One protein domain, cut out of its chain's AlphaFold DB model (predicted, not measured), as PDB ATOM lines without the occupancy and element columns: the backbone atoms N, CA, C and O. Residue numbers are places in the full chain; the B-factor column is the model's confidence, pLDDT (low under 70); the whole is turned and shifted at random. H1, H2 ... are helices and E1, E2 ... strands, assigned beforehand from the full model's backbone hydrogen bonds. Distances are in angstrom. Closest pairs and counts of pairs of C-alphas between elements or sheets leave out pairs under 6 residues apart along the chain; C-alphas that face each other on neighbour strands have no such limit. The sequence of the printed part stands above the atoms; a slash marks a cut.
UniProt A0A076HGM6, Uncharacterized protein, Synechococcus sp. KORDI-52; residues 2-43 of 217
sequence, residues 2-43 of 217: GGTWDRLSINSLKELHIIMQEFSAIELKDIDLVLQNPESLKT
ATOM      1  N   GLY A   2     -76.690-183.250-150.475       39.91
ATOM      2  CA  GLY A   2     -77.003-182.169-151.413       39.91
ATOM      3  C   GLY A   2     -78.489-182.265-151.733       39.91
ATOM      4  O   GLY A   2     -78.899-183.217-152.389       39.91
ATOM      5  N   GLY A   3     -79.300-181.382-151.153       46.41
ATOM      6  CA  GLY A   3     -80.741-181.366-151.390       46.41
ATOM      7  C   GLY A   3     -81.044-180.834-152.787       46.41
ATOM      8  O   GLY A   3     -80.468-179.838-153.204       46.41
ATOM      9  N   THR A   4     -81.956-181.495-153.490       57.47
ATOM     10  CA  THR A   4     -82.503-181.141-154.809       57.47
ATOM     11  C   THR A   4     -83.487-179.962-154.767       57.47
ATOM     12  O   THR A   4     -84.323-179.843-155.658       57.47
ATOM     13  N   TRP A   5     -83.461-179.140-153.714       70.19
ATOM     14  CA  TRP A   5     -84.446-178.080-153.470       70.19
ATOM     15  C   TRP A   5     -83.788-176.710-153.562       70.19
ATOM     16  O   TRP A   5     -82.683-176.512-153.045       70.19
ATOM     17  N   ASP A   6     -84.484-175.771-154.197       81.06
ATOM     18  CA  ASP A   6     -84.047-174.385-154.274       81.06
ATOM     19  C   ASP A   6     -84.049-173.755-152.878       81.06
ATOM     20  O   ASP A   6     -84.913-174.019-152.037       81.06
ATOM     21  N   ARG A   7     -83.035-172.934-152.601       86.81
ATOM     22  CA  ARG A   7     -82.785-172.371-151.272       86.81
ATOM     23  C   ARG A   7     -82.570-170.869-151.350       86.81
ATOM     24  O   ARG A   7     -81.744-170.401-152.130       86.81
ATOM     25  N   LEU A   8     -83.214-170.139-150.439       87.44
ATOM     26  CA  LEU A   8     -82.958-168.719-150.205       87.44
ATOM     27  C   LEU A   8     -82.382-168.518-148.802       87.44
ATOM     28  O   LEU A   8     -83.007-168.859-147.798       87.44
ATOM     29  N   SER A   9     -81.184-167.939-148.729       87.25
ATOM     30  CA  SER A   9     -80.576-167.524-147.462       87.25
ATOM     31  C   SER A   9     -81.045-166.120-147.097       87.25
ATOM     32  O   SER A   9     -80.747-165.166-147.811       87.25
ATOM     33  N   ILE A  10     -81.754-165.994-145.976       90.31
ATOM     34  CA  ILE A  10     -82.364-164.740-145.525       90.31
ATOM     35  C   ILE A  10     -81.497-164.130-144.430       90.31
ATOM     36  O   ILE A  10     -81.427-164.658-143.324       90.31
ATOM     37  N   ASN A  11     -80.818-163.029-144.724       86.00
ATOM     38  CA  ASN A  11     -79.819-162.411-143.853       86.00
ATOM     39  C   ASN A  11     -80.371-161.250-143.015       86.00
ATOM     40  O   ASN A  11     -79.693-160.795-142.094       86.00
ATOM     41  N   SER A  12     -81.585-160.768-143.299       89.12
ATOM     42  CA  SER A  12     -82.245-159.720-142.509       89.12
ATOM     43  C   SER A  12     -83.763-159.889-142.453       89.12
ATOM     44  O   SER A  12     -84.372-160.459-143.358       89.12
ATOM     45  N   LEU A  13     -84.406-159.317-141.427       93.69
ATOM     46  CA  LEU A  13     -85.872-159.235-141.379       93.69
ATOM     47  C   LEU A  13     -86.454-158.459-142.565       93.69
ATOM     48  O   LEU A  13     -87.565-158.741-142.996       93.69
ATOM     49  N   LYS A  14     -85.713-157.491-143.119       95.56
ATOM     50  CA  LYS A  14     -86.142-156.752-144.311       95.56
ATOM     51  C   LYS A  14     -86.297-157.685-145.513       95.56
ATOM     52  O   LYS A  14     -87.323-157.630-146.179       95.56
ATOM     53  N   GLU A  15     -85.311-158.543-145.767       93.50
ATOM     54  CA  GLU A  15     -85.380-159.551-146.835       93.50
ATOM     55  C   GLU A  15     -86.533-160.532-146.603       93.50
ATOM     56  O   GLU A  15     -87.276-160.824-147.535       93.50
ATOM     57  N   LEU A  16     -86.731-160.975-145.354       93.94
ATOM     58  CA  LEU A  16     -87.850-161.850-145.004       93.94
ATOM     59  C   LEU A  16     -89.199-161.198-145.329       93.94
ATOM     60  O   LEU A  16     -90.046-161.825-145.955       93.94
ATOM     61  N   HIS A  17     -89.394-159.940-144.926       95.00
ATOM     62  CA  HIS A  17     -90.635-159.217-145.193       95.00
ATOM     63  C   HIS A  17     -90.872-159.000-146.685       95.00
ATOM     64  O   HIS A  17     -92.001-159.170-147.123       95.00
ATOM     65  N   ILE A  18     -89.831-158.673-147.457       95.88
ATOM     66  CA  ILE A  18     -89.943-158.544-148.916       95.88
ATOM     67  C   ILE A  18     -90.431-159.865-149.513       95.88
ATOM     68  O   ILE A  18     -91.412-159.882-150.242       95.88
ATOM     69  N   ILE A  19     -89.816-160.988-149.144       93.69
ATOM     70  CA  ILE A  19     -90.211-162.299-149.676       93.69
ATOM     71  C   ILE A  19     -91.655-162.646-149.304       93.69
ATOM     72  O   ILE A  19     -92.407-163.103-150.156       93.69
ATOM     73  N   MET A  20     -92.064-162.388-148.062       93.19
ATOM     74  CA  MET A  20     -93.432-162.664-147.599       93.19
ATOM     75  C   MET A  20     -94.482-161.711-148.189       93.19
ATOM     76  O   MET A  20     -95.674-162.002-148.111       93.19
ATOM     77  N   GLN A  21     -94.067-160.562-148.730       96.25
ATOM     78  CA  GLN A  21     -94.941-159.619-149.434       96.25
ATOM     79  C   GLN A  21     -95.076-159.958-150.920       96.25
ATOM     80  O   GLN A  21     -96.171-159.841-151.464       96.25
ATOM     81  N   GLU A  22     -93.981-160.369-151.559       95.94
ATOM     82  CA  GLU A  22     -93.929-160.633-153.001       95.94
ATOM     83  C   GLU A  22     -94.413-162.042-153.368       95.94
ATOM     84  O   GLU A  22     -94.960-162.231-154.451       95.94
ATOM     85  N   PHE A  23     -94.242-163.028-152.481       94.81
ATOM     86  CA  PHE A  23     -94.578-164.426-152.757       94.81
ATOM     87  C   PHE A  23     -95.617-164.970-151.783       94.81
ATOM     88  O   PHE A  23     -95.547-164.785-150.565       94.81
ATOM     89  N   SER A  24     -96.569-165.723-152.322       94.25
ATOM     90  CA  SER A  24     -97.532-166.475-151.530       94.25
ATOM     91  C   SER A  24     -96.907-167.736-150.922       94.25
ATOM     92  O   SER A  24     -95.919-168.289-151.407       94.25
ATOM     93  N   ALA A  25     -97.538-168.266-149.869       91.75
ATOM     94  CA  ALA A  25     -97.076-169.490-149.213       91.75
ATOM     95  C   ALA A  25     -97.012-170.708-150.158       91.75
ATOM     96  O   ALA A  25     -96.203-171.606-149.936       91.75
ATOM     97  N   ILE A  26     -97.853-170.752-151.201       92.69
ATOM     98  CA  ILE A  26     -97.843-171.851-152.175       92.69
ATOM     99  C   ILE A  26     -96.658-171.748-153.140       92.69
ATOM    100  O   ILE A  26     -96.090-172.775-153.496       92.69
ATOM    101  N   GLU A  27     -96.246-170.534-153.509       90.62
ATOM    102  CA  GLU A  27     -95.072-170.297-154.363       90.62
ATOM    103  C   GLU A  27     -93.766-170.620-153.631       90.62
ATOM    104  O   GLU A  27     -92.814-171.095-154.239       90.62
ATOM    105  N   LEU A  28     -93.739-170.427-152.310       91.19
ATOM    106  CA  LEU A  28     -92.585-170.746-151.467       91.19
ATOM    107  C   LEU A  28     -92.556-172.203-150.979       91.19
ATOM    108  O   LEU A  28     -91.612-172.584-150.293       91.19
ATOM    109  N   LYS A  29     -93.567-173.023-151.298       90.06
ATOM    110  CA  LYS A  29     -93.751-174.364-150.711       90.06
ATOM    111  C   LYS A  29     -92.535-175.279-150.888       90.06
ATOM    112  O   LYS A  29     -92.216-176.038-149.975       90.06
ATOM    113  N   ASP A  30     -91.885-175.202-152.043       88.12
ATOM    114  CA  ASP A  30     -90.759-176.068-152.404       88.12
ATOM    115  C   ASP A  30     -89.399-175.343-152.275       88.12
ATOM    116  O   ASP A  30     -88.376-175.853-152.728       88.12
ATOM    117  N   ILE A  31     -89.382-174.162-151.634       89.44
ATOM    118  CA  ILE A  31     -88.180-173.355-151.389       89.44
ATOM    119  C   ILE A  31     -87.788-173.426-149.908       89.44
ATOM    120  O   ILE A  31     -88.552-173.058-149.015       89.44
ATOM    121  N   ASP A  32     -86.547-173.830-149.635       88.12
ATOM    122  CA  ASP A  32     -85.975-173.811-148.286       88.12
ATOM    123  C   ASP A  32     -85.554-172.379-147.911       88.12
ATOM    124  O   ASP A  32     -84.550-171.851-148.404       88.12
ATOM    125  N   LEU A  33     -86.324-171.735-147.026       90.31
ATOM    126  CA  LEU A  33     -85.973-170.435-146.453       90.31
ATOM    127  C   LEU A  33     -85.017-170.619-145.270       90.31
ATOM    128  O   LEU A  33     -85.407-170.905-144.132       90.31
ATOM    129  N   VAL A  34     -83.729-170.391-145.511       88.44
ATOM    130  CA  VAL A  34     -82.703-170.490-144.475       88.44
ATOM    131  C   VAL A  34     -82.550-169.141-143.783       88.44
ATOM    132  O   VAL A  34     -81.809-168.273-144.232       88.44
ATOM    133  N   LEU A  35     -83.229-168.985-142.644       88.88
ATOM    134  CA  LEU A  35     -83.139-167.789-141.799       88.88
ATOM    135  C   LEU A  35     -81.754-167.667-141.135       88.88
ATOM    136  O   LEU A  35     -81.442-168.384-140.184       88.88
ATOM    137  N   GLN A  36     -80.921-166.761-141.639       82.69
ATOM    138  CA  GLN A  36     -79.574-166.425-141.150       82.69
ATOM    139  C   GLN A  36     -79.478-164.986-140.602       82.69
ATOM    140  O   GLN A  36     -78.372-164.473-140.389       82.69
ATOM    141  N   ASN A  37     -80.621-164.325-140.408       85.69
ATOM    142  CA  ASN A  37     -80.734-163.010-139.785       85.69
ATOM    143  C   ASN A  37     -80.441-163.068-138.271       85.69
ATOM    144  O   ASN A  37     -80.596-164.133-137.678       85.69
ATOM    145  N   PRO A  38     -80.034-161.954-137.632       79.50
ATOM    146  CA  PRO A  38     -79.641-161.937-136.215       79.50
ATOM    147  C   PRO A  38     -80.704-162.444-135.232       79.50
ATOM    148  O   PRO A  38     -80.365-162.971-134.179       79.50
ATOM    149  N   GLU A  39     -81.982-162.276-135.568       85.50
ATOM    150  CA  GLU A  39     -83.121-162.719-134.762       85.50
ATOM    151  C   GLU A  39     -83.422-164.214-134.933       85.50
ATOM    152  O   GLU A  39     -84.244-164.768-134.203       85.50
ATOM    153  N   SER A  40     -82.794-164.881-135.907       82.31
ATOM    154  CA  SER A  40     -82.946-166.319-136.073       82.31
ATOM    155  C   SER A  40     -82.186-167.059-134.969       82.31
ATOM    156  O   SER A  40     -81.106-166.662-134.540       82.31
ATOM    157  N   LEU A  41     -82.730-168.196-134.525       74.56
ATOM    158  CA  LEU A  41     -82.046-169.082-133.576       74.56
ATOM    159  C   LEU A  41     -80.870-169.844-134.221       74.56
ATOM    160  O   LEU A  41     -80.281-170.712-133.579       74.56
ATOM    161  N   LYS A  42     -80.549-169.586-135.501       71.25
ATOM    162  CA  LYS A  42     -79.478-170.294-136.205       71.25
ATOM    163  C   LYS A  42     -78.133-169.633-135.922       71.25
ATOM    164  O   LYS A  42     -77.900-168.473-136.246       71.25
ATOM    165  N   THR A  43     -77.213-170.423-135.393       70.12
ATOM    166  CA  THR A  43     -75.826-170.025-135.156       70.12
ATOM    167  C   THR A  43     -75.023-170.106-136.460       70.12
ATOM    168  O   THR A  43     -75.089-171.109-137.176       70.12
TER     169      THR A  43
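This is residues 2 to 43 of the 217 residues of an uncharacterized protein of Synechococcus sp. KORDI-52 (UniProt A0A076HGM6). Picture a small, flat loop of chain: two short parallel strands, E1 and E2, lie side by side along one side of it, and a single helix, H1, lies across from them. The chain passes from E1 through H1 and comes back to E2, while residues 21 to 27 stand free. The printed part has 42 residues, under half of them in named elements, which follow in the order E1, H1, E2; the class is mixed, helices and strands. The whole is only just compact, close to loose, with a radius of gyration of the C-alphas of 10.7 A and spans of 28 by 25 by 11 A.

Begin with the sheet, where E1, residues 7 to 10, and E2, residues 32 to 35, are parallel neighbour strands, with an angle of 18 degrees between their N-to-C directions. Look for N 10 and O 34, 2.9 A apart, and N 34 and O 8, 2.8 A apart, both within hydrogen-bond range. H1, residues 13 to 22, completes a strand-helix-strand unit, two parallel neighbour strands with a helix between, whose crossover is right-handed. The closest C-alphas of E1 and H1 are those of Ile 10 and Leu 16, 6.2 A apart. H1 and E2 are near each other, with 5 pairs of C-alphas within 10 A. In H1 every O i to N i+4 pair is within hydrogen-bond range.

Find C-alpha 7 at (-82.785, -172.371, -151.272), where E1 begins its 9.6 A. H1 runs 14.2 A from C-alpha 13 at (-85.872, -159.235, -141.379). E2 covers 9.3 A and ends at C-alpha 35, (-83.139, -167.789, -141.799).

The C-alphas farthest apart, those of Gly 2 and Gln 21, are 28.9 A apart. The printed part has no cut; the link from E1 to H1 is tight, and that from H1 to E2 is short. The model's pLDDT is under 70 at residues 2 to 4.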